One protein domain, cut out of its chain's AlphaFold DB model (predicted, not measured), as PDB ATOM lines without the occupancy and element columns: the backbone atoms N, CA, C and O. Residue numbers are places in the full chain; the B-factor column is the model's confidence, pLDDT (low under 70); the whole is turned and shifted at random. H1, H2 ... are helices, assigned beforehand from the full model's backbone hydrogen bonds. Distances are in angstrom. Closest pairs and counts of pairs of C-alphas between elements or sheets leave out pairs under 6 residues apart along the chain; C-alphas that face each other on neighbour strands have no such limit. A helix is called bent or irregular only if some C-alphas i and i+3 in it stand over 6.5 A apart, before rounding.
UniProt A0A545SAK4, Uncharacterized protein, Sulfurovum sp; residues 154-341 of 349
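What this domain is: This is residues 154 to 341 of the 349 residues of an uncharacterized protein of Sulfurovum sp (UniProt A0A545SAK4). The longest helix, H9, runs through the middle of a compact helical body, with H1 packed side by side on it and running opposite ways. Towards one end of the long axis lie H5, H7 and H6, nearly along one another, while at the other end H2 and H10 pack on H1 and H3 turns off from H2, with residues 196 to 201 sticking out. The printed part has 188 residues with ten named helices, H1 to H10 in order, and no named strand; its class is all helix. It is compact, with a radius of gyration of the C-alphas of 16.4 A and spans of 49 by 34 by 31 A.

Where its parts are: Find C-alpha 154 at (9.205, 35.618, -0.074); from there H1 runs 19.8 A to residue 167. Next come H2, residues 180 to 187, H3, residues 189 to 199, 15.2 A long, and the four-residue H4, residues 209 to 212. H5, residues 216 to 225, is only just irregular, with C-alphas 220 and 223 6.8 A apart. H6 holds residues 231 to 241 over 15.6 A, H7 residues 262 to 271 and H8 residues 281 to 289. H9 starts at C-alpha 295 (2.741, 56.906, 23.831) and runs 20.9 A to residue 309; it too is only just irregular, with C-alphas 296 and 299 6.9 A apart. H10, residues 330 to 340, ends at C-alpha 340 (8.972, 31.971, 8.082).

How they stand to each other: Look first at H1 and H9, which touch at a shallow tilt of 25 degrees, opposite ways; their closest C-alphas, Gly 164 and Gly 306, are 3.8 A apart. H1 and H2 form a helical hairpin that only just touches, with 3 pairs of C-alphas within 8 A, the closest Leu 165 and Leu 184 at 7.4 A. H1 touches H10 with residues 158 to 162 alone, closest at C-alphas 158 and 340, 6.5 A. H2 and H3 touch only at the corner, C-alphas 185 and 192 being 5.0 A apart. H4 touches H5 at C-alphas 209 and 218, 5.3 A. H5 touches H7 at a shallow tilt of 20 degrees, the same way, closest at C-alphas 221 and 262, 6.4 A. H6 and H7 are a helical hairpin at 17 degrees, with C-alphas 237 and 263 closest at 5.4 A. H8 and H9 are close but not clearly touching, C-alphas 288 and 298 being 6.9 A apart. In H1, H6, H7, H8 and H10 every O i to N i+4 pair is within hydrogen-bond range, against 2 of 4 in H2, 6 of 7 in H3, 4 of 6 in H5 and 9 of 11 in H9; H4 is too short for such a pair.

The domain as a whole: The farthest C-alphas, Ser 197 and Asn 249, are 52.4 A apart. The printed part has no cut. The links H1 to H2, H6 to H7 and H9 to H10 are long. The mean pLDDT of the printed part is 91.0; look for values under 70 at residues 199 to 201 and 275.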
ATOM      1  N   LYS A 154       9.354  36.247  -1.399       91.25
ATOM      2  CA  LYS A 154       9.205  35.618  -0.074       91.25
ATOM      3  C   LYS A 154      10.257  36.109   0.923       91.25
ATOM      4  O   LYS A 154       9.901  36.436   2.053       91.25
ATOM      5  N   ILE A 155      11.525  36.210   0.517       93.62
ATOM      6  CA  ILE A 155      12.612  36.737   1.361       93.62
ATOM      7  C   ILE A 155      12.344  38.200   1.735       93.62
ATOM      8  O   ILE A 155      12.502  38.574   2.899       93.62
ATOM      9  N   LYS A 156      11.915  39.024   0.772       93.00
ATOM     10  CA  LYS A 156      11.578  40.433   1.001       93.00
ATOM     11  C   LYS A 156      10.404  40.563   1.970       93.00
ATOM     12  O   LYS A 156      10.535  41.236   2.987       93.00
ATOM     13  N   THR A 157       9.297  39.869   1.717       92.50
ATOM     14  CA  THR A 157       8.126  39.875   2.604       92.50
ATOM     15  C   THR A 157       8.492  39.419   4.013       92.50
ATOM     16  O   THR A 157       8.154  40.108   4.972       92.50
ATOM     17  N   TYR A 158       9.251  38.327   4.151       95.44
ATOM     18  CA  TYR A 158       9.750  37.860   5.445       95.44
ATOM     19  C   TYR A 158      10.550  38.945   6.176       95.44
ATOM     20  O   TYR A 158      10.278  39.242   7.338       95.44
ATOM     21  N   ASN A 159      11.509  39.570   5.487       96.62
ATOM     22  CA  ASN A 159      12.343  40.629   6.048       96.62
ATOM     23  C   ASN A 159      11.499  41.804   6.565       96.62
ATOM     24  O   ASN A 159      11.730  42.280   7.675       96.62
ATOM     25  N   ASN A 160      10.516  42.259   5.790       95.75
ATOM     26  CA  ASN A 160       9.639  43.362   6.173       95.75
ATOM     27  C   ASN A 160       8.736  42.977   7.359       95.75
ATOM     28  O   ASN A 160       8.752  43.654   8.386       95.75
ATOM     29  N   VAL A 161       8.023  41.852   7.279       95.81
ATOM     30  CA  VAL A 161       7.123  41.391   8.351       95.81
ATOM     31  C   VAL A 161       7.877  41.176   9.666       95.81
ATOM     32  O   VAL A 161       7.459  41.686  10.710       95.81
ATOM     33  N   LEU A 162       9.022  40.487   9.626       97.62
ATOM     34  CA  LEU A 162       9.836  40.266  10.818       97.62
ATOM     35  C   LEU A 162      10.400  41.581  11.372       97.62
ATOM     36  O   LEU A 162      10.510  41.725  12.586       97.62
ATOM     37  N   GLY A 163      10.721  42.552  10.512       97.69
ATOM     38  CA  GLY A 163      11.125  43.895  10.930       97.69
ATOM     39  C   GLY A 163      10.033  44.600  11.732       97.69
ATOM     40  O   GLY A 163      10.312  45.146  12.801       97.69
ATOM     41  N   GLY A 164       8.784  44.512  11.266       97.25
ATOM     42  CA  GLY A 164       7.603  45.002  11.978       97.25
ATOM     43  C   GLY A 164       7.468  44.386  13.364       97.25
ATOM     44  O   GLY A 164       7.409  45.108  14.360       97.25
ATOM     45  N   LEU A 165       7.488  43.051  13.430       97.19
ATOM     46  CA  LEU A 165       7.396  42.317  14.693       97.19
ATOM     47  C   LEU A 165       8.557  42.625  15.640       97.19
ATOM     48  O   LEU A 165       8.331  42.809  16.832       97.19
ATOM     49  N   ALA A 166       9.789  42.690  15.136       97.50
ATOM     50  CA  ALA A 166      10.968  42.967  15.948       97.50
ATOM     51  C   ALA A 166      10.911  44.371  16.565       97.50
ATOM     52  O   ALA A 166      11.191  44.543  17.751       97.50
ATOM     53  N   PHE A 167      10.508  45.378  15.783       97.75
ATOM     54  CA  PHE A 167      10.505  46.767  16.238       97.75
ATOM     55  C   PHE A 167       9.323  47.098  17.164       97.75
ATOM     56  O   PHE A 167       9.491  47.873  18.108       97.75
ATOM     57  N   VAL A 168       8.149  46.484  16.957       97.12
ATOM     58  CA  VAL A 168       6.969  46.636  17.836       97.12
ATOM     59  C   VAL A 168       6.993  45.713  19.058       97.12
ATOM     60  O   VAL A 168       6.073  45.742  19.861       97.12
ATOM     61  N   ARG A 169       8.017  44.869  19.225       95.62
ATOM     62  CA  ARG A 169       8.051  43.890  20.320       95.62
ATOM     63  C   ARG A 169       8.058  44.545  21.696       95.62
ATOM     64  O   ARG A 169       7.200  44.231  22.514       95.62
ATOM     65  N   TYR A 170       9.008  45.449  21.925       94.44
ATOM     66  CA  TYR A 170       9.205  46.110  23.213       94.44
ATOM     67  C   TYR A 170       8.999  47.618  23.115       94.44
ATOM     68  O   TYR A 170       9.398  48.236  22.123       94.44
ATOM     69  N   ASP A 171       8.417  48.208  24.152       91.50
ATOM     70  CA  ASP A 171       8.441  49.648  24.381       91.50
ATOM     71  C   ASP A 171       9.836  50.117  24.841       91.50
ATOM     72  O   ASP A 171      10.810  49.357  24.838       91.50
ATOM     73  N   LEU A 172       9.958  51.400  25.183       90.44
ATOM     74  CA  LEU A 172      11.223  51.983  25.641       90.44
ATOM     75  C   LEU A 172      11.621  51.554  27.061       90.44
ATOM     76  O   LEU A 172      12.768  51.756  27.446       90.44
ATOM     77  N   GLU A 173      10.703  50.965  27.830       89.75
ATOM     78  CA  GLU A 173      10.955  50.421  29.171       89.75
ATOM     79  C   GLU A 173      11.326  48.928  29.122       89.75
ATOM     80  O   GLU A 173      11.511  48.292  30.161       89.75
ATOM     81  N   GLY A 174      11.414  48.343  27.921       89.56
ATOM     82  CA  GLY A 174      11.695  46.923  27.726       89.56
ATOM     83  C   GLY A 174      10.495  46.012  28.001       89.56
ATOM     84  O   GLY A 174      10.665  44.795  28.098       89.56
ATOM     85  N   LYS A 175       9.281  46.563  28.121       93.00
ATOM     86  CA  LYS A 175       8.045  45.789  28.291       93.00
ATOM     87  C   LYS A 175       7.425  45.495  26.936       93.00
ATOM     88  O   LYS A 175       7.578  46.258  25.988       93.00
ATOM     89  N   TYR A 176       6.707  44.379  26.828       93.12
ATOM     90  CA  TYR A 176       5.967  44.095  25.603       93.12
ATOM     91  C   TYR A 176       4.885  45.146  25.370       93.12
ATOM     92  O   TYR A 176       4.109  45.460  26.275       93.12
ATOM     93  N   PHE A 177       4.790  45.623  24.132       93.75
ATOM     94  CA  PHE A 177       3.645  46.415  23.703       93.75
ATOM     95  C   PHE A 177       2.342  45.613  23.884       93.75
ATOM     96  O   PHE A 177       2.310  44.396  23.670       93.75
ATOM     97  N   LYS A 178       1.263  46.296  24.296       91.00
ATOM     98  CA  LYS A 178      -0.006  45.683  24.738       91.00
ATOM     99  C   LYS A 178      -0.535  44.642  23.751       91.00
ATOM    100  O   LYS A 178      -0.980  43.568  24.160       91.00
ATOM    101  N   ASN A 179      -0.493  44.957  22.461       93.00
ATOM    102  CA  ASN A 179      -1.078  44.140  21.408       93.00
ATOM    103  C   ASN A 179      -0.059  43.247  20.694       93.00
ATOM    104  O   ASN A 179      -0.454  42.515  19.791       93.00
ATOM    105  N   TYR A 180       1.215  43.240  21.103       93.31
ATOM    106  CA  TYR A 180       2.270  42.470  20.435       93.31
ATOM    107  C   TYR A 180       1.910  40.988  20.251       93.31
ATOM    108  O   TYR A 180       2.021  40.455  19.148       93.31
ATOM    109  N   LEU A 181       1.402  40.333  21.302       89.81
ATOM    110  CA  LEU A 181       0.970  38.935  21.198       89.81
ATOM    111  C   LEU A 181      -0.182  38.763  20.197       89.81
ATOM    112  O   LEU A 181      -0.162  37.809  19.433       89.81
ATOM    113  N   SER A 182      -1.148  39.688  20.147       90.00
ATOM    114  CA  SER A 182      -2.254  39.641  19.174       90.00
ATOM    115  C   SER A 182      -1.785  39.803  17.723       90.00
ATOM    116  O   SER A 182      -2.392  39.231  16.815       90.00
ATOM    117  N   ILE A 183      -0.712  40.570  17.503       92.69
ATOM    118  CA  ILE A 183      -0.058  40.697  16.195       92.69
ATOM    119  C   ILE A 183       0.614  39.365  15.837       92.69
ATOM    120  O   ILE A 183       0.433  38.859  14.735       92.69
ATOM    121  N   LEU A 184       1.347  38.760  16.778       91.00
ATOM    122  CA  LEU A 184       2.057  37.501  16.545       91.00
ATOM    123  C   LEU A 184       1.116  36.321  16.252       91.00
ATOM    124  O   LEU A 184       1.459  35.475  15.427       91.00
ATOM    125  N   THR A 185      -0.069  36.262  16.872       87.88
ATOM    126  CA  THR A 185      -1.034  35.175  16.617       87.88
ATOM    127  C   THR A 185      -1.501  35.120  15.166       87.88
ATOM    128  O   THR A 185      -1.864  34.043  14.714       87.88
ATOM    129  N   HIS A 186      -1.409  36.221  14.408       87.31
ATOM    130  CA  HIS A 186      -1.678  36.217  12.965       87.31
ATOM    131  C   HIS A 186      -0.826  35.180  12.210       87.31
ATOM    132  O   HIS A 186      -1.266  34.605  11.221       87.31
ATOM    133  N   PHE A 187       0.396  34.929  12.687       88.62
ATOM    134  CA  PHE A 187       1.350  34.006  12.073       88.62
ATOM    135  C   PHE A 187       1.444  32.663  12.804       88.62
ATOM    136  O   PHE A 187       2.192  31.786  12.381       88.62
ATOM    137  N   ASN A 188       0.753  32.511  13.936       82.75
ATOM    138  CA  ASN A 188       0.949  31.381  14.833       82.75
ATOM    139  C   ASN A 188      -0.361  30.934  15.489       82.75
ATOM    140  O   ASN A 188      -0.729  31.398  16.571       82.75
ATOM    141  N   HIS A 189      -1.000  29.944  14.866       75.25
ATOM    142  CA  HIS A 189      -2.221  29.319  15.380       75.25
ATOM    143  C   HIS A 189      -2.042  28.629  16.736       75.25
ATOM    144  O   HIS A 189      -2.987  28.549  17.517       75.25
ATOM    145  N   PHE A 190      -0.840  28.139  17.061       74.81
ATOM    146  CA  PHE A 190      -0.600  27.555  18.380       74.81
ATOM    147  C   PHE A 190      -0.708  28.627  19.472       74.81
ATOM    148  O   PHE A 190      -1.452  28.441  20.435       74.81
ATOM    149  N   ILE A 191      -0.049  29.777  19.293       75.69
ATOM    150  CA  ILE A 191      -0.144  30.912  20.228       75.69
ATOM    151  C   ILE A 191      -1.582  31.435  20.292       75.69
ATOM    152  O   ILE A 191      -2.051  31.781  21.375       75.69
ATOM    153  N   GLU A 192      -2.295  31.459  19.164       77.50
ATOM    154  CA  GLU A 192      -3.716  31.818  19.115       77.50
ATOM    155  C   GLU A 192      -4.550  30.903  20.023       77.50
ATOM    156  O   GLU A 192      -5.210  31.384  20.944       77.50
ATOM    157  N   SER A 193      -4.413  29.585  19.863       74.00
ATOM    158  CA  SER A 193      -5.155  28.597  20.658       74.00
ATOM    159  C   SER A 193      -4.809  28.617  22.158       74.00
ATOM    160  O   SER A 193      -5.691  28.521  23.020       74.00
ATOM    161  N   GLU A 194      -3.533  28.807  22.506       76.25
ATOM    162  CA  GLU A 194      -3.087  28.956  23.899       76.25
ATOM    163  C   GLU A 194      -3.649  30.225  24.547       76.25
ATOM    164  O   GLU A 194      -3.916  30.266  25.750       76.25
ATOM    165  N   ARG A 195      -3.835  31.283  23.760       73.88
ATOM    166  CA  ARG A 195      -4.387  32.546  24.237       73.88
ATOM    167  C   ARG A 195      -5.896  32.445  24.462       73.88
ATOM    168  O   ARG A 195      -6.364  32.882  25.516       73.88
ATOM    169  N   GLU A 196      -6.637  31.890  23.504       74.88
ATOM    170  CA  GLU A 196      -8.094  31.708  23.595       74.88
ATOM    171  C   GLU A 196      -8.482  30.889  24.828       74.88
ATOM    172  O   GLU A 196      -9.363  31.288  25.592       74.88
ATOM    173  N   SER A 197      -7.758  29.794  25.080       72.12
ATOM    174  CA  SER A 197      -8.011  28.918  26.231       72.12
ATOM    175  C   SER A 197      -7.763  29.589  27.589       72.12
ATOM    176  O   SER A 197      -8.440  29.253  28.560       72.12
ATOM    177  N   LYS A 198      -6.826  30.547  27.677       76.25
ATOM    178  CA  LYS A 198      -6.425  31.175  28.950       76.25
ATOM    179  C   LYS A 198      -7.113  32.501  29.252       76.25
ATOM    180  O   LYS A 198      -7.376  32.772  30.420       76.25
ATOM    181  N   ARG A 199      -7.347  33.357  28.251       67.56
ATOM    182  CA  ARG A 199      -7.763  34.753  28.492       67.56
ATOM    183  C   ARG A 199      -9.249  35.027  28.293       67.56
ATOM    184  O   ARG A 199      -9.715  36.015  28.835       67.56
ATOM    185  N   LYS A 200      -9.996  34.189  27.559       67.31
ATOM    186  CA  LYS A 200     -11.413  34.444  27.201       67.31
ATOM    187  C   LYS A 200     -11.683  35.854  26.621       67.31
ATOM    188  O   LYS A 200     -12.814  36.321  26.642       67.31
ATOM    189  N   GLU A 201     -10.654  36.533  26.116       67.06
ATOM    190  CA  GLU A 201     -10.716  37.894  25.576       67.06
ATOM    191  C   GLU A 201     -10.581  37.865  24.055       67.06
ATOM    192  O   GLU A 201      -9.673  37.210  23.519       67.06
ATOM    193  N   GLU A 202     -11.418  38.647  23.373       73.31
ATOM    194  CA  GLU A 202     -11.385  38.794  21.919       73.31
ATOM    195  C   GLU A 202     -10.022  39.272  21.401       73.31
ATOM    196  O   GLU A 202      -9.303  40.079  22.008       73.31
ATOM    197  N   ARG A 203      -9.634  38.743  20.240       82.31
ATOM    198  CA  ARG A 203      -8.387  39.091  19.565       82.31
ATOM    199  C   ARG A 203      -8.415  40.516  19.034       82.31
ATOM    200  O   ARG A 203      -9.182  40.837  18.139       82.31
ATOM    201  N   TYR A 204      -7.491  41.347  19.522       84.19
ATOM    202  CA  TYR A 204      -7.223  42.645  18.912       84.19
ATOM    203  C   TYR A 204      -6.592  42.448  17.527       84.19
ATOM    204  O   TYR A 204      -5.414  42.117  17.414       84.19
ATOM    205  N   ASN A 205      -7.389  42.642  16.481       86.50
ATOM    206  CA  ASN A 205      -7.054  42.336  15.088       86.50
ATOM    207  C   ASN A 205      -6.822  43.589  14.223       86.50
ATOM    208  O   ASN A 205      -6.622  43.475  13.017       86.50
ATOM    209  N   LYS A 206      -6.811  44.796  14.814       89.62
ATOM    210  CA  LYS A 206      -6.652  46.061  14.065       89.62
ATOM    211  C   LYS A 206      -5.380  46.092  13.208       89.62
ATOM    212  O   LYS A 206      -5.348  46.780  12.192       89.62
ATOM    213  N   TYR A 207      -4.335  45.381  13.625       92.56
ATOM    214  CA  TYR A 207      -3.050  45.327  12.926       92.56
ATOM    215  C   TYR A 207      -2.966  44.248  11.843       92.56
ATOM    216  O   TYR A 207      -2.004  44.261  11.084       92.56
ATOM    217  N   ASP A 208      -3.953  43.359  11.716       90.19
ATOM    218  CA  ASP A 208      -3.919  42.265  10.734       90.19
ATOM    219  C   ASP A 208      -3.843  42.788   9.303       90.19
ATOM    220  O   ASP A 208      -3.104  42.248   8.480       90.19
ATOM    221  N   GLY A 209      -4.530  43.902   9.036       89.38
ATOM    222  CA  GLY A 209      -4.486  44.581   7.747       89.38
ATOM    223  C   GLY A 209      -3.079  45.014   7.323       89.38
ATOM    224  O   GLY A 209      -2.817  45.095   6.128       89.38
ATOM    225  N   ALA A 210      -2.129  45.182   8.252       90.94
ATOM    226  CA  ALA A 210      -0.729  45.442   7.903       90.94
ATOM    227  C   ALA A 210      -0.099  44.300   7.084       90.94
ATOM    228  O   ALA A 210       0.857  44.524   6.338       90.94
ATOM    229  N   PHE A 211      -0.637  43.083   7.215       89.81
ATOM    230  CA  PHE A 211      -0.127  41.867   6.582       89.81
ATOM    231  C   PHE A 211      -1.070  41.321   5.508       89.81
ATOM    232  O   PHE A 211      -0.605  40.816   4.488       89.81
ATOM    233  N   THR A 212      -2.383  41.454   5.700       88.62
ATOM    234  CA  THR A 212      -3.409  41.010   4.739       88.62
ATOM    235  C   THR A 212      -3.791  42.082   3.725       88.62
ATOM    236  O   THR A 212      -4.445  41.766   2.736       88.62
ATOM    237  N   GLN A 213      -3.411  43.342   3.969       88.19
ATOM    238  CA  GLN A 213      -3.836  44.520   3.200       88.19
ATOM    239  C   GLN A 213      -5.355  44.761   3.256       88.19
ATOM    240  O   GLN A 213      -5.916  45.435   2.398       88.19
ATOM    241  N   SER A 214      -6.032  44.202   4.265       87.56
ATOM    242  CA  SER A 214      -7.481  44.318   4.422       87.56
ATOM    243  C   SER A 214      -7.894  45.575   5.186       87.56
ATOM    244  O   SER A 214      -7.321  45.884   6.235       87.56
ATOM    245  N   GLY A 215      -8.978  46.202   4.729       89.50
ATOM    246  CA  GLY A 215      -9.576  47.396   5.325       89.50
ATOM    247  C   GLY A 215      -8.986  48.690   4.766       89.50
ATOM    248  O   GLY A 215      -7.790  48.751   4.485       89.50
ATOM    249  N   ASP A 216      -9.825  49.721   4.656       90.31
ATOM    250  CA  ASP A 216      -9.550  50.951   3.894       90.31
ATOM    251  C   ASP A 216      -8.220  51.621   4.260       90.31
ATOM    252  O   ASP A 216      -7.432  52.002   3.396       90.31
ATOM    253  N   PHE A 217      -7.922  51.719   5.558       91.88
ATOM    254  CA  PHE A 217      -6.659  52.293   6.023       91.88
ATOM    255  C   PHE A 217      -5.442  51.502   5.518       91.88
ATOM    256  O   PHE A 217      -4.459  52.077   5.050       91.88
ATOM    257  N   TRP A 218      -5.489  50.172   5.615       93.31
ATOM    258  CA  TRP A 218      -4.349  49.323   5.291       93.31
ATOM    259  C   TRP A 218      -4.181  49.106   3.797       93.31
ATOM    260  O   TRP A 218      -3.042  49.076   3.339       93.31
ATOM    261  N   SER A 219      -5.273  48.998   3.037       92.00
ATOM    262  CA  SER A 219      -5.220  48.904   1.574       92.00
ATOM    263  C   SER A 219      -4.588  50.146   0.953       92.00
ATOM    264  O   SER A 219      -3.849  50.039  -0.020       92.00
ATOM    265  N   ASN A 220      -4.826  51.317   1.548       93.06
ATOM    266  CA  ASN A 220      -4.252  52.571   1.076       93.06
ATOM    267  C   ASN A 220      -2.799  52.771   1.555       93.06
ATOM    268  O   ASN A 220      -2.004  53.395   0.858       93.06
ATOM    269  N   LEU A 221      -2.417  52.224   2.718       94.31
ATOM    270  CA  LEU A 221      -1.046  52.314   3.238       94.31
ATOM    271  C   LEU A 221      -0.100  51.238   2.662       94.31
ATOM    272  O   LEU A 221       1.101  51.488   2.510       94.31
ATOM    273  N   SER A 222      -0.601  50.043   2.335       90.88
ATOM    274  CA  SER A 222       0.207  48.893   1.895       90.88
ATOM    275  C   SER A 222       1.134  49.156   0.695       90.88
ATOM    276  O   SER A 222       2.263  48.649   0.741       90.88
ATOM    277  N   PRO A 223       0.781  49.986  -0.318       91.31
ATOM    278  CA  PRO A 223       1.663  50.265  -1.457       91.31
ATOM    279  C   PRO A 223       2.962  50.983  -1.064       91.31
ATOM    280  O   PRO A 223       3.948  50.967  -1.805       91.31
ATOM    281  N   TYR A 224       2.973  51.612   0.111       92.75
ATOM    282  CA  TYR A 224       4.095  52.378   0.642       92.75
ATOM    283  C   TYR A 224       4.969  51.551   1.594       92.75
ATOM    284  O   TYR A 224       6.182  51.747   1.655       92.75
ATOM    285  N   LEU A 225       4.387  50.580   2.309       90.25
ATOM    286  CA  LEU A 225       5.071  49.858   3.389       90.25
ATOM    287  C   LEU A 225       6.305  49.068   2.938       90.25
ATOM    288  O   LEU A 225       7.210  48.878   3.739       90.25
ATOM    289  N   TYR A 226       6.387  48.639   1.679       88.31
ATOM    290  CA  TYR A 226       7.458  47.755   1.188       88.31
ATOM    291  C   TYR A 226       8.501  48.463   0.307       88.31
ATOM    292  O   TYR A 226       9.259  47.805  -0.424       88.31
ATOM    293  N   ARG A 227       8.533  49.801   0.345       89.81
ATOM    294  CA  ARG A 227       9.455  50.639  -0.432       89.81
ATOM    295  C   ARG A 227       9.872  51.898   0.324       89.81
ATOM    296  O   ARG A 227       9.290  52.265   1.338       89.81
ATOM    297  N   ARG A 228      10.884  52.590  -0.203       90.62
ATOM    298  CA  ARG A 228      11.274  53.908   0.303       90.62
ATOM    299  C   ARG A 228      10.170  54.922  -0.001       90.62
ATOM    300  O   ARG A 228       9.693  54.981  -1.132       90.62
ATOM    301  N   ILE A 229       9.829  55.722   1.006       92.81
ATOM    302  CA  ILE A 229       8.876  56.830   0.878       92.81
ATOM    303  C   ILE A 229       9.600  58.051   0.316       92.81
ATOM    304  O   ILE A 229      10.601  58.492   0.903       92.81
ATOM    305  N   SER A 230       9.114  58.561  -0.810       92.19
ATOM    306  CA  SER A 230       9.556  59.798  -1.453       92.19
ATOM    307  C   SER A 230       8.826  61.008  -0.863       92.19
ATOM    308  O   SER A 230       7.955  60.885  -0.006       92.19
ATOM    309  N   GLU A 231       9.233  62.200  -1.281       91.00
ATOM    310  CA  GLU A 231       8.521  63.430  -0.937       91.00
ATOM    311  C   GLU A 231       7.194  63.551  -1.699       91.00
ATOM    312  O   GLU A 231       6.199  63.984  -1.127       91.00
ATOM    313  N   GLU A 232       7.170  63.106  -2.957       93.69
ATOM    314  CA  GLU A 232       5.974  63.072  -3.806       93.69
ATOM    315  C   GLU A 232       4.873  62.210  -3.182       93.69
ATOM    316  O   GLU A 232       3.742  62.667  -3.083       93.69
ATOM    317  N   ASP A 233       5.221  61.043  -2.621       95.31
ATOM    318  CA  ASP A 233       4.264  60.165  -1.926       95.31
ATOM    319  C   ASP A 233       3.498  60.895  -0.812       95.31
ATOM    320  O   ASP A 233       2.310  60.667  -0.585       95.31
ATOM    321  N   ILE A 234       4.199  61.767  -0.086       95.19
ATOM    322  CA  ILE A 234       3.628  62.528   1.022       95.19
ATOM    323  C   ILE A 234       2.700  63.616   0.483       95.19
ATOM    324  O   ILE A 234       1.613  63.796   1.023       95.19
ATOM    325  N   LEU A 235       3.124  64.336  -0.561       94.75
ATOM    326  CA  LEU A 235       2.345  65.415  -1.176       94.75
ATOM    327  C   LEU A 235       1.071  64.882  -1.842       94.75
ATOM    328  O   LEU A 235       0.007  65.478  -1.682       94.75
ATOM    329  N   ASP A 236       1.166  63.743  -2.529       95.38
ATOM    330  CA  ASP A 236       0.024  63.082  -3.160       95.38
ATOM    331  C   ASP A 236      -0.991  62.614  -2.113       95.38
ATOM    332  O   ASP A 236      -2.187  62.881  -2.252       95.38
ATOM    333  N   SER A 237      -0.519  61.990  -1.028       95.62
ATOM    334  CA  SER A 237      -1.371  61.597   0.099       95.62
ATOM    335  C   SER A 237      -2.034  62.810   0.761       95.62
ATOM    336  O   SER A 237      -3.236  62.783   1.019       95.62
ATOM    337  N   ALA A 238      -1.293  63.901   0.981       95.44
ATOM    338  CA  ALA A 238      -1.848  65.117   1.580       95.44
ATOM    339  C   ALA A 238      -2.947  65.725   0.722       95.44
ATOM    340  O   ALA A 238      -3.988  66.129   1.235       95.44
ATOM    341  N   LYS A 239      -2.734  65.768  -0.596       95.75
ATOM    342  CA  LYS A 239      -3.721  66.279  -1.542       95.75
ATOM    343  C   LYS A 239      -4.994  65.434  -1.532       95.75
ATOM    344  O   LYS A 239      -6.083  65.997  -1.565       95.75
ATOM    345  N   GLN A 240      -4.867  64.108  -1.473       94.38
ATOM    346  CA  GLN A 240      -6.013  63.197  -1.377       94.38
ATOM    347  C   GLN A 240      -6.791  63.384  -0.068       94.38
ATOM    348  O   GLN A 240      -8.019  63.351  -0.077       94.38
ATOM    349  N   GLU A 241      -6.091  63.622   1.042       95.06
ATOM    350  CA  GLU A 241      -6.690  63.803   2.370       95.06
ATOM    351  C   GLU A 241      -7.046  65.271   2.692       95.06
ATOM    352  O   GLU A 241      -7.570  65.547   3.767       95.06
ATOM    353  N   SER A 242      -6.807  66.213   1.767       95.44
ATOM    354  CA  SER A 242      -6.986  67.666   1.962       95.44
ATOM    355  C   SER A 242      -6.232  68.220   3.183       95.44
ATOM    356  O   SER A 242      -6.774  68.994   3.972       95.44
ATOM    357  N   ILE A 243      -4.974  67.801   3.344       95.50
ATOM    358  CA  ILE A 243      -4.082  68.181   4.446       95.50
ATOM    359  C   ILE A 243      -2.995  69.127   3.929       95.50
ATOM    360  O   ILE A 243      -2.228  68.773   3.034       95.50
ATOM    361  N   ASP A 244      -2.863  70.290   4.566       90.81
ATOM    362  CA  ASP A 244      -1.748  71.204   4.321       90.81
ATOM    363  C   ASP A 244      -0.486  70.727   5.048       90.81
ATOM    364  O   ASP A 244      -0.464  70.562   6.271       90.81
ATOM    365  N   ILE A 245       0.593  70.504   4.290       89.94
ATOM    366  CA  ILE A 245       1.877  70.063   4.844       89.94
ATOM    367  C   ILE A 245       2.859  71.218   4.884       89.94
ATOM    368  O   ILE A 245       3.375  71.674   3.863       89.94
ATOM    369  N   GLU A 246       3.221  71.595   6.100       90.19
ATOM    370  CA  GLU A 246       4.342  72.487   6.345       90.19
ATOM    371  C   GLU A 246       5.671  71.727   6.307       90.19
ATOM    372  O   GLU A 246       5.796  70.596   6.795       90.19
ATOM    373  N   LYS A 247       6.708  72.389   5.788       87.31
ATOM    374  CA  LYS A 247       8.084  71.897   5.851       87.31
ATOM    375  C   LYS A 247       8.948  72.814   6.689       87.31
ATOM    376  O   LYS A 247       8.884  74.033   6.578       87.31
ATOM    377  N   SER A 248       9.837  72.204   7.460       85.25
ATOM    378  CA  SER A 248      10.904  72.910   8.161       85.25
ATOM    379  C   SER A 248      12.207  72.146   7.978       85.25
ATOM    380  O   SER A 248      12.263  70.941   8.216       85.25
ATOM    381  N   ASN A 249      13.250  72.829   7.499       82.56
ATOM    382  CA  ASN A 249      14.574  72.245   7.248       82.56
ATOM    383  C   ASN A 249      14.545  70.969   6.380       82.56
ATOM    384  O   ASN A 249      15.326  70.038   6.588       82.56
ATOM    385  N   GLY A 250      13.632  70.926   5.402       81.88
ATOM    386  CA  GLY A 250      13.448  69.786   4.499       81.88
ATOM    387  C   GLY A 250      12.844  68.538   5.152       81.88
ATOM    388  O   GLY A 250      12.995  67.453   4.602       81.88
ATOM    389  N   LEU A 251      12.205  68.677   6.319       89.12
ATOM    390  CA  LEU A 251      11.395  67.647   6.970       89.12
ATOM    391  C   LEU A 251       9.917  68.031   6.895       89.12
ATOM    392  O   LEU A 251       9.571  69.192   7.135       89.12
ATOM    393  N   SER A 252       9.052  67.052   6.634       89.62
ATOM    394  CA  SER A 252       7.600  67.243   6.711       89.62
ATOM    395  C   SER A 252       7.175  67.338   8.176       89.62
ATOM    396  O   SER A 252       7.466  66.438   8.975       89.62
ATOM    397  N   ASN A 253       6.502  68.426   8.550       90.88
ATOM    398  CA  ASN A 253       6.032  68.634   9.914       90.88
ATOM    399  C   ASN A 253       4.778  67.787  10.183       90.88
ATOM    400  O   ASN A 253       3.659  68.208   9.925       90.88
ATOM    401  N   TYR A 254       4.964  66.590  10.739       91.81
ATOM    402  CA  TYR A 254       3.857  65.679  11.049       91.81
ATOM    403  C   TYR A 254       3.110  66.014  12.350       91.81
ATOM    404  O   TYR A 254       2.141  65.336  12.675       91.81
ATOM    405  N   ARG A 255       3.546  67.015  13.132       87.00
ATOM    406  CA  ARG A 255       2.985  67.273  14.475       87.00
ATOM    407  C   ARG A 255       1.551  67.797  14.455       87.00
ATOM    408  O   ARG A 255       0.811  67.524  15.390       87.00
ATOM    409  N   ASN A 256       1.189  68.520  13.400       86.38
ATOM    410  CA  ASN A 256      -0.128  69.139  13.242       86.38
ATOM    411  C   ASN A 256      -1.050  68.331  12.315       86.38
ATOM    412  O   ASN A 256      -2.139  68.785  11.986       86.38
ATOM    413  N   ILE A 257      -0.614  67.148  11.875       92.00
ATOM    414  CA  ILE A 257      -1.378  66.282  10.976       92.00
ATOM    415  C   ILE A 257      -2.202  65.301  11.818       92.00
ATOM    416  O   ILE A 257      -1.690  64.769  12.806       92.00
ATOM    417  N   ASP A 258      -3.450  65.030  11.411       90.69
ATOM    418  CA  ASP A 258      -4.275  63.984  12.029       90.69
ATOM    419  C   ASP A 258      -3.511  62.654  12.055       90.69
ATOM    420  O   ASP A 258      -3.078  62.137  11.026       90.69
ATOM    421  N   ASP A 259      -3.353  62.078  13.245       88.38
ATOM    422  CA  ASP A 259      -2.593  60.851  13.442       88.38
ATOM    423  C   ASP A 259      -3.240  59.611  12.815       88.38
ATOM    424  O   ASP A 259      -2.568  58.577  12.688       88.38
ATOM    425  N   LYS A 260      -4.514  59.694  12.425       90.25
ATOM    426  CA  LYS A 260      -5.222  58.623  11.719       90.25
ATOM    427  C   LYS A 260      -4.966  58.647  10.218       90.25
ATOM    428  O   LYS A 260      -5.224  57.636   9.566       90.25
ATOM    429  N   SER A 261      -4.437  59.749   9.693       94.88
ATOM    430  CA  SER A 261      -4.199  59.926   8.265       94.88
ATOM    431  C   SER A 261      -3.015  59.095   7.775       94.88
ATOM    432  O   SER A 261      -2.076  58.770   8.521       94.88
ATOM    433  N   ILE A 262      -3.048  58.753   6.493       95.75
ATOM    434  CA  ILE A 262      -1.937  58.096   5.806       95.75
ATOM    435  C   ILE A 262      -0.780  59.077   5.684       95.75
ATOM    436  O   ILE A 262       0.367  58.706   5.949       95.75
ATOM    437  N   THR A 263      -1.083  60.348   5.415       96.56
ATOM    438  CA  THR A 263      -0.101  61.428   5.317       96.56
ATOM    439  C   THR A 263       0.779  61.517   6.564       96.56
ATOM    440  O   THR A 263       2.003  61.610   6.454       96.56
ATOM    441  N   TYR A 264       0.196  61.400   7.762       96.25
ATOM    442  CA  TYR A 264       0.950  61.383   9.017       96.25
ATOM    443  C   TYR A 264       1.943  60.211   9.071       96.25
ATOM    444  O   TYR A 264       3.102  60.385   9.465       96.25
ATOM    445  N   LYS A 265       1.522  59.007   8.656       96.50
ATOM    446  CA  LYS A 265       2.396  57.821   8.628       96.50
ATOM    447  C   LYS A 265       3.525  57.999   7.617       96.50
ATOM    448  O   LYS A 265       4.681  57.757   7.964       96.50
ATOM    449  N   LEU A 266       3.210  58.459   6.408       96.25
ATOM    450  CA  LEU A 266       4.195  58.680   5.350       96.25
ATOM    451  C   LEU A 266       5.208  59.759   5.731       96.25
ATOM    452  O   LEU A 266       6.401  59.562   5.512       96.25
ATOM    453  N   ALA A 267       4.780  60.844   6.378       95.56
ATOM    454  CA  ALA A 267       5.683  61.880   6.872       95.56
ATOM    455  C   ALA A 267       6.697  61.328   7.891       95.56
ATOM    456  O   ALA A 267       7.885  61.641   7.813       95.56
ATOM    457  N   ILE A 268       6.273  60.446   8.805       95.81
ATOM    458  CA  ILE A 268       7.191  59.772   9.739       95.81
ATOM    459  C   ILE A 268       8.149  58.836   8.985       95.81
ATOM    460  O   ILE A 268       9.362  58.946   9.153       95.81
ATOM    461  N   LEU A 269       7.639  57.945   8.129       95.19
ATOM    462  CA  LEU A 269       8.469  57.012   7.348       95.19
ATOM    463  C   LEU A 269       9.426  57.733   6.375       95.19
ATOM    464  O   LEU A 269      10.477  57.212   5.989       95.19
ATOM    465  N   ASN A 270       9.077  58.947   5.948       94.19
ATOM    466  CA  ASN A 270       9.953  59.775   5.141       94.19
ATOM    467  C   ASN A 270      11.048  60.442   5.980       94.19
ATOM    468  O   ASN A 270      12.206  60.405   5.566       94.19
ATOM    469  N   ASN A 271      10.703  60.998   7.142       94.75
ATOM    470  CA  ASN A 271      11.633  61.749   7.981       94.75
ATOM    471  C   ASN A 271      12.719  60.865   8.615       94.75
ATOM    472  O   ASN A 271      13.877  61.285   8.669       94.75
ATOM    473  N   TYR A 272      12.351  59.666   9.078       95.00
ATOM    474  CA  TYR A 272      13.225  58.755   9.828       95.00
ATOM    475  C   TYR A 272      13.631  57.532   8.999       95.00
ATOM    476  O   TYR A 272      12.838  57.013   8.213       95.00
ATOM    477  N   GLY A 273      14.843  57.015   9.207       88.94
ATOM    478  CA  GLY A 273      15.270  55.731   8.638       88.94
ATOM    479  C   GLY A 273      16.784  55.592   8.517       88.94
ATOM    480  O   GLY A 273      17.545  56.378   9.074       88.94
ATOM    481  N   GLN A 274      17.227  54.572   7.785       80.81
ATOM    482  CA  GLN A 274      18.644  54.383   7.461       80.81
ATOM    483  C   GLN A 274      19.067  55.202   6.234       80.81
ATOM    484  O   GLN A 274      18.237  55.437   5.364       80.81
ATOM    485  N   SER A 275      20.357  55.563   6.168       68.50
ATOM    486  CA  SER A 275      21.117  56.076   5.007       68.50
ATOM    487  C   SER A 275      20.381  57.054   4.073       68.50
ATOM    488  O   SER A 275      19.458  56.690   3.350       68.50
ATOM    489  N   ASN A 276      20.861  58.299   3.978       72.69
ATOM    490  CA  ASN A 276      20.258  59.372   3.161       72.69
ATOM    491  C   ASN A 276      18.875  59.849   3.652       72.69
ATOM    492  O   ASN A 276      18.099  60.419   2.878       72.69
ATOM    493  N   LYS A 277      18.558  59.609   4.928       83.12
ATOM    494  CA  LYS A 277      17.460  60.254   5.660       83.12
ATOM    495  C   LYS A 277      18.029  61.382   6.516       83.12
ATOM    496  O   LYS A 277      19.175  61.304   6.949       83.12
ATOM    497  N   ARG A 278      17.241  62.438   6.735       85.25
ATOM    498  CA  ARG A 278      17.670  63.593   7.544       85.25
ATOM    499  C   ARG A 278      17.715  63.279   9.038       85.25
ATOM    500  O   ARG A 278      18.505  63.896   9.740       85.25
ATOM    501  N   LYS A 279      16.874  62.349   9.497       93.69
ATOM    502  CA  LYS A 279      16.889  61.819  10.858       93.69
ATOM    503  C   LYS A 279      17.150  60.320  10.837       93.69
ATOM    504  O   LYS A 279      16.594  59.603   9.999       93.69
ATOM    505  N   ASP A 280      17.986  59.860  11.756       94.06
ATOM    506  CA  ASP A 280      18.278  58.441  11.908       94.06
ATOM    507  C   ASP A 280      17.205  57.740  12.768       94.06
ATOM    508  O   ASP A 280      16.165  58.302  13.125       94.06
ATOM    509  N   ILE A 281      17.421  56.463  13.075       95.25
ATOM    510  CA  ILE A 281      16.482  55.692  13.900       95.25
ATOM    511  C   ILE A 281      16.599  56.086  15.383       95.25
ATOM    512  O   ILE A 281      15.597  56.054  16.095       95.25
ATOM    513  N   ASN A 282      17.773  56.519  15.851       94.75
ATOM    514  CA  ASN A 282      17.950  57.022  17.215       94.75
ATOM    515  C   ASN A 282      17.156  58.314  17.446       94.75
ATOM    516  O   ASN A 282      16.628  58.516  18.540       94.75
ATOM    517  N   ASP A 283      17.007  59.158  16.427       95.62
ATOM    518  CA  ASP A 283      16.145  60.337  16.470       95.62
ATOM    519  C   ASP A 283      14.671  59.954  16.641       95.62
ATOM    520  O   ASP A 283      13.957  60.598  17.410       95.62
ATOM    521  N   LEU A 284      14.203  58.884  15.980       96.06
ATOM    522  CA  LEU A 284      12.839  58.374  16.178       96.06
ATOM    523  C   LEU A 284      12.643  57.898  17.620       96.06
ATOM    524  O   LEU A 284      11.648  58.243  18.254       96.06
ATOM    525  N   ILE A 285      13.606  57.138  18.150       96.12
ATOM    526  CA  ILE A 285      13.575  56.678  19.544       96.12
ATOM    527  C   ILE A 285      13.601  57.863  20.517       96.12
ATOM    528  O   ILE A 285      12.869  57.872  21.505       96.12
ATOM    529  N   SER A 286      14.382  58.897  20.215       95.88
ATOM    530  CA  SER A 286      14.424  60.128  21.006       95.88
ATOM    531  C   SER A 286      13.089  60.872  20.961       95.88
ATOM    532  O   SER A 286      12.636  61.389  21.980       95.88
ATOM    533  N   ASP A 287      12.418  60.903  19.811       95.44
ATOM    534  CA  ASP A 287      11.107  61.537  19.664       95.44
ATOM    535  C   ASP A 287       9.977  60.713  20.318       95.44
ATOM    536  O   ASP A 287       9.008  61.304  20.798       95.44
ATOM    537  N   PHE A 288      10.122  59.386  20.437       95.50
ATOM    538  CA  PHE A 288       9.277  58.550  21.305       95.50
ATOM    539  C   PHE A 288       9.513  58.857  22.790       95.50
ATOM    540  O   PHE A 288       8.553  59.035  23.540       95.50
ATOM    541  N   LYS A 289      10.779  58.952  23.220       94.94
ATOM    542  CA  LYS A 289      11.154  59.220  24.620       94.94
ATOM    543  C   LYS A 289      10.684  60.594  25.093       94.94
ATOM    544  O   LYS A 289      10.219  60.727  26.218       94.94
ATOM    545  N   ASN A 290      10.786  61.595  24.223       94.25
ATOM    546  CA  ASN A 290      10.374  62.974  24.494       94.25
ATOM    547  C   ASN A 290       8.887  63.235  24.197       94.25
ATOM    548  O   ASN A 290       8.492  64.394  24.113       94.25
ATOM    549  N   GLU A 291       8.091  62.188  23.949       91.81
ATOM    550  CA  GLU A 291       6.642  62.260  23.696       91.81
ATOM    551  C   GLU A 291       6.223  63.213  22.558       91.81
ATOM    552  O   GLU A 291       5.060  63.586  22.434       91.81
ATOM    553  N   LYS A 292       7.138  63.539  21.632       92.88
ATOM    554  CA  LYS A 292       6.787  64.212  20.365       92.88
ATOM    555  C   LYS A 292       5.900  63.322  19.497       92.88
ATOM    556  O   LYS A 292       5.190  63.810  18.621       92.88
ATOM    557  N   ILE A 293       5.984  62.015  19.721       94.19
ATOM    558  CA  ILE A 293       5.002  61.027  19.300       94.19
ATOM    559  C   ILE A 293       4.405  60.434  20.577       94.19
ATOM    560  O   ILE A 293       5.103  59.753  21.335       94.19
ATOM    561  N   LEU A 294       3.116  60.697  20.793       91.94
ATOM    562  CA  LEU A 294       2.387  60.276  21.990       91.94
ATOM    563  C   LEU A 294       2.439  58.755  22.185       91.94
ATOM    564  O   LEU A 294       2.416  57.996  21.210       91.94
ATOM    565  N   LYS A 295       2.508  58.310  23.445       91.94
ATOM    566  CA  LYS A 295       2.741  56.906  23.831       91.94
ATOM    567  C   LYS A 295       1.746  55.936  23.198       91.94
ATOM    568  O   LYS A 295       2.148  54.903  22.667       91.94
ATOM    569  N   GLU A 296       0.468  56.293  23.158       91.69
ATOM    570  CA  GLU A 296      -0.607  55.494  22.565       91.69
ATOM    571  C   GLU A 296      -0.451  55.270  21.049       91.69
ATOM    572  O   GLU A 296      -1.038  54.343  20.490       91.69
ATOM    573  N   LYS A 297       0.378  56.077  20.376       92.75
ATOM    574  CA  LYS A 297       0.656  55.980  18.934       92.75
ATOM    575  C   LYS A 297       1.902  55.153  18.630       92.75
ATOM    576  O   LYS A 297       2.063  54.682  17.501       92.75
ATOM    577  N   GLN A 298       2.789  54.983  19.611       95.44
ATOM    578  CA  GLN A 298       4.109  54.387  19.408       95.44
ATOM    579  C   GLN A 298       4.029  52.929  18.960       95.44
ATOM    580  O   GLN A 298       4.843  52.527  18.137       95.44
ATOM    581  N   GLU A 299       3.038  52.157  19.419       96.00
ATOM    582  CA  GLU A 299       2.842  50.760  19.000       96.00
ATOM    583  C   GLU A 299       2.578  50.665  17.488       96.00
ATOM    584  O   GLU A 299       3.308  50.002  16.751       96.00
ATOM    585  N   GLY A 300       1.581  51.410  16.996       96.00
ATOM    586  CA  GLY A 300       1.227  51.416  15.577       96.00
ATOM    587  C   GLY A 300       2.343  51.966  14.690       96.00
ATOM    588  O   GLY A 300       2.619  51.394  13.637       96.00
ATOM    589  N   ILE A 301       3.017  53.038  15.127       97.19
ATOM    590  CA  ILE A 301       4.159  53.614  14.400       97.19
ATOM    591  C   ILE A 301       5.334  52.635  14.384       97.19
ATOM    592  O   ILE A 301       5.952  52.455  13.340       97.19
ATOM    593  N   SER A 302       5.612  51.960  15.500       97.44
ATOM    594  CA  SER A 302       6.680  50.960  15.585       97.44
ATOM    595  C   SER A 302       6.452  49.812  14.607       97.44
ATOM    596  O   SER A 302       7.391  49.404  13.925       97.44
ATOM    597  N   LEU A 303       5.210  49.330  14.489       97.75
ATOM    598  CA  LEU A 303       4.869  48.274  13.539       97.75
ATOM    599  C   LEU A 303       5.155  48.708  12.096       97.75
ATOM    600  O   LEU A 303       5.928  48.049  11.406       97.75
ATOM    601  N   ILE A 304       4.583  49.829  11.643       97.19
ATOM    602  CA  ILE A 304       4.759  50.275  10.249       97.19
ATOM    603  C   ILE A 304       6.208  50.668   9.943       97.19
ATOM    604  O   ILE A 304       6.694  50.414   8.843       97.19
ATOM    605  N   PHE A 305       6.918  51.241  10.919       97.50
ATOM    606  CA  PHE A 305       8.311  51.641  10.771       97.50
ATOM    607  C   PHE A 305       9.219  50.421  10.630       97.50
ATOM    608  O   PHE A 305      10.080  50.386   9.747       97.50
ATOM    609  N   GLY A 306       8.990  49.399  11.459       97.56
ATOM    610  CA  GLY A 306       9.678  48.120  11.359       97.56
ATOM    611  C   GLY A 306       9.393  47.410  10.035       97.56
ATOM    612  O   GLY A 306      10.330  46.904   9.419       97.56
ATOM    613  N   ILE A 307       8.139  47.426   9.556       97.19
ATOM    614  CA  ILE A 307       7.781  46.872   8.240       97.19
ATOM    615  C   ILE A 307       8.530  47.605   7.129       97.19
ATOM    616  O   ILE A 307       9.088  46.955   6.250       97.19
ATOM    617  N   ASN A 308       8.590  48.937   7.184       96.25
ATOM    618  CA  ASN A 308       9.206  49.746   6.137       96.25
ATOM    619  C   ASN A 308      10.725  49.587   6.033       96.25
ATOM    620  O   ASN A 308      11.258  49.494   4.929       96.25
ATOM    621  N   ASN A 309      11.416  49.510   7.171       95.56
ATOM    622  CA  ASN A 309      12.868  49.327   7.191       95.56
ATOM    623  C   ASN A 309      13.268  47.855   6.999       95.56
ATOM    624  O   ASN A 309      14.333  47.562   6.454       95.56
ATOM    625  N   GLY A 310      12.409  46.927   7.428       96.19
ATOM    626  CA  GLY A 310      12.677  45.496   7.436       96.19
ATOM    627  C   GLY A 310      13.769  45.085   8.427       96.19
ATOM    628  O   GLY A 310      14.592  45.878   8.870       96.19
ATOM    629  N   TYR A 311      13.791  43.807   8.792       97.69
ATOM    630  CA  TYR A 311      14.651  43.277   9.850       97.69
ATOM    631  C   TYR A 311      16.149  43.490   9.585       97.69
ATOM    632  O   TYR A 311      16.906  43.858  10.485       97.69
ATOM    633  N   SER A 312      16.583  43.285   8.342       95.50
ATOM    634  CA  SER A 312      17.975  43.492   7.927       95.50
ATOM    635  C   SER A 312      18.409  44.956   7.966       95.50
ATOM    636  O   SER A 312      19.579  45.222   8.233       95.50
ATOM    637  N   GLY A 313      17.468  45.889   7.792       94.12
ATOM    638  CA  GLY A 313      17.662  47.332   7.934       94.12
ATOM    639  C   GLY A 313      17.538  47.828   9.376       94.12
ATOM    640  O   GLY A 313      17.370  49.020   9.608       94.12
ATOM    641  N   LEU A 314      17.585  46.948  10.375       96.06
ATOM    642  CA  LEU A 314      17.572  47.335  11.784       96.06
ATOM    643  C   LEU A 314      18.866  46.888  12.472       96.06
ATOM    644  O   LEU A 314      19.421  45.829  12.168       96.06
ATOM    645  N   ARG A 315      19.343  47.692  13.425       95.62
ATOM    646  CA  ARG A 315      20.339  47.273  14.414       95.62
ATOM    647  C   ARG A 315      19.701  46.337  15.434       95.62
ATOM    648  O   ARG A 315      18.477  46.220  15.520       95.62
ATOM    649  N   ASN A 316      20.541  45.660  16.199       95.94
ATOM    650  CA  ASN A 316      20.113  44.809  17.298       95.94
ATOM    651  C   ASN A 316      19.387  45.583  18.404       95.94
ATOM    652  O   ASN A 316      18.377  45.094  18.911       95.94
ATOM    653  N   GLU A 317      19.843  46.797  18.703       95.50
ATOM    654  CA  GLU A 317      19.241  47.723  19.663       95.50
ATOM    655  C   GLU A 317      19.498  49.190  19.282       95.50
ATOM    656  O   GLU A 317      20.410  49.497  18.505       95.50
ATOM    657  N   TYR A 318      18.667  50.086  19.822       94.00
ATOM    658  CA  TYR A 318      18.798  51.542  19.716       94.00
ATOM    659  C   TYR A 318      18.601  52.156  21.101       94.00
ATOM    660  O   TYR A 318      17.490  52.111  21.638       94.00
ATOM    661  N   TYR A 319      19.668  52.713  21.680       89.12
ATOM    662  CA  TYR A 319      19.727  53.003  23.117       89.12
ATOM    663  C   TYR A 319      19.298  51.761  23.920       89.12
ATOM    664  O   TYR A 319      19.811  50.675  23.669       89.12
ATOM    665  N   ASP A 320      18.317  51.890  24.810       85.75
ATOM    666  CA  ASP A 320      17.822  50.789  25.642       85.75
ATOM    667  C   ASP A 320      16.750  49.925  24.942       85.75
ATOM    668  O   ASP A 320      16.307  48.905  25.474       85.75
ATOM    669  N   LYS A 321      16.317  50.298  23.726       93.12
ATOM    670  CA  LYS A 321      15.297  49.546  22.982       93.12
ATOM    671  C   LYS A 321      15.930  48.358  22.258       93.12
ATOM    672  O   LYS A 321      16.515  48.507  21.183       93.12
ATOM    673  N   ILE A 322      15.711  47.162  22.797       94.75
ATOM    674  CA  ILE A 322      16.046  45.891  22.141       94.75
ATOM    675  C   ILE A 322      15.113  45.674  20.944       94.75
ATOM    676  O   ILE A 322      13.891  45.644  21.093       94.75
ATOM    677  N   VAL A 323      15.684  45.458  19.761       96.62
ATOM    678  CA  VAL A 323      14.929  45.230  18.521       96.62
ATOM    679  C   VAL A 323      15.060  43.782  18.070       96.62
ATOM    680  O   VAL A 323      14.074  43.045  18.062       96.62
ATOM    681  N   LYS A 324      16.275  43.327  17.743       97.38
ATOM    682  CA  LYS A 324      16.487  41.976  17.199       97.38
ATOM    683  C   LYS A 324      16.300  40.886  18.246       97.38
ATOM    684  O   LYS A 324      16.450  41.104  19.450       97.38
ATOM    685  N   PHE A 325      15.938  39.697  17.782       96.44
ATOM    686  CA  PHE A 325      15.740  38.531  18.641       96.44
ATOM    687  C   PHE A 325      17.080  38.083  19.233       96.44
ATOM    688  O   PHE A 325      18.088  38.054  18.526       96.44
ATOM    689  N   LYS A 326      17.092  37.771  20.531       94.62
ATOM    690  CA  LYS A 326      18.291  37.389  21.289       94.62
ATOM    691  C   LYS A 326      18.658  35.921  21.111       94.62
ATOM    692  O   LYS A 326      19.799  35.545  21.380       94.62
ATOM    693  N   MET A 327      17.712  35.109  20.630       91.81
ATOM    694  CA  MET A 327      17.892  33.669  20.419       91.81
ATOM    695  C   MET A 327      18.257  32.930  21.715       91.81
ATOM    696  O   MET A 327      19.014  31.962  21.708       91.81
ATOM    697  N   ASP A 328      17.734  33.395  22.849       92.56
ATOM    698  CA  ASP A 328      17.982  32.837  24.184       92.56
ATOM    699  C   ASP A 328      16.722  32.252  24.850       92.56
ATOM    700  O   ASP A 328      16.816  31.669  25.934       92.56
ATOM    701  N   SER A 329      15.566  32.351  24.182       92.00
ATOM    702  CA  SER A 329      14.269  31.841  24.634       92.00
ATOM    703  C   SER A 329      13.527  31.111  23.513       92.00
ATOM    704  O   SER A 329      13.606  31.499  22.352       92.00
ATOM    705  N   LEU A 330      12.735  30.086  23.851       89.81
ATOM    706  CA  LEU A 330      11.889  29.388  22.869       89.81
ATOM    707  C   LEU A 330      10.911  30.335  22.158       89.81
ATOM    708  O   LEU A 330      10.573  30.119  21.000       89.81
ATOM    709  N   PHE A 331      10.479  31.395  22.839       90.00
ATOM    710  CA  PHE A 331       9.574  32.384  22.272       90.00
ATOM    711  C   PHE A 331      10.201  33.146  21.096       90.00
ATOM    712  O   PHE A 331       9.531  33.352  20.085       90.00
ATOM    713  N   ASP A 332      11.488  33.494  21.175       93.06
ATOM    714  CA  ASP A 332      12.216  34.111  20.060       93.06
ATOM    715  C   ASP A 332      12.281  33.166  18.852       93.06
ATOM    716  O   ASP A 332      11.965  33.563  17.730       93.06
ATOM    717  N   TYR A 333      12.610  31.893  19.098       93.12
ATOM    718  CA  TYR A 333      12.653  30.857  18.064       93.12
ATOM    719  C   TYR A 333      11.297  30.688  17.379       93.12
ATOM    720  O   TYR A 333      11.219  30.738  16.153       93.12
ATOM    721  N   TYR A 334      10.226  30.536  18.161       91.06
ATOM    722  CA  TYR A 334       8.883  30.395  17.614       91.06
ATOM    723  C   TYR A 334       8.425  31.652  16.884       91.06
ATOM    724  O   TYR A 334       7.778  31.524  15.851       91.06
ATOM    725  N   SER A 335       8.770  32.850  17.360       92.75
ATOM    726  CA  SER A 335       8.384  34.101  16.696       92.75
ATOM    727  C   SER A 335       8.981  34.202  15.292       92.75
ATOM    728  O   SER A 335       8.258  34.462  14.332       92.75
ATOM    729  N   ILE A 336      10.282  33.931  15.157       95.50
ATOM    730  CA  ILE A 336      10.991  33.915  13.867       95.50
ATOM    731  C   ILE A 336      10.420  32.831  12.949       95.50
ATOM    732  O   ILE A 336      10.155  33.094  11.773       95.50
ATOM    733  N   GLU A 337      10.208  31.629  13.487       93.31
ATOM    734  CA  GLU A 337       9.694  30.492  12.724       93.31
ATOM    735  C   GLU A 337       8.262  30.728  12.230       93.31
ATOM    736  O   GLU A 337       7.940  30.377  11.103       93.31
ATOM    737  N   SER A 338       7.417  31.378  13.034       91.12
ATOM    738  CA  SER A 338       6.019  31.669  12.680       91.12
ATOM    739  C   SER A 338       5.917  32.560  11.447       91.12
ATOM    740  O   SER A 338       5.085  32.329  10.579       91.12
ATOM    741  N   VAL A 339       6.795  33.559  11.331       93.44
ATOM    742  CA  VAL A 339       6.839  34.409  10.132       93.44
ATOM    743  C   VAL A 339       7.377  33.633   8.933       93.44
ATOM    744  O   VAL A 339       6.921  33.841   7.810       93.44
ATOM    745  N   PHE A 340       8.351  32.747   9.154       92.25
ATOM    746  CA  PHE A 340       8.972  31.971   8.082       92.25
ATOM    747  C   PHE A 340       8.014  30.925   7.502       92.25
ATOM    748  O   PHE A 340       7.918  30.766   6.285       92.25
ATOM    749  N   GLN A 341       7.284  30.232   8.375       84.94
ATOM    750  CA  GLN A 341       6.357  29.155   8.047       84.94
ATOM    751  C   GLN A 341       5.019  29.339   8.792       84.94
ATOM    752  O   GLN A 341       4.711  28.575   9.712       84.94
TER     753      GLN A 341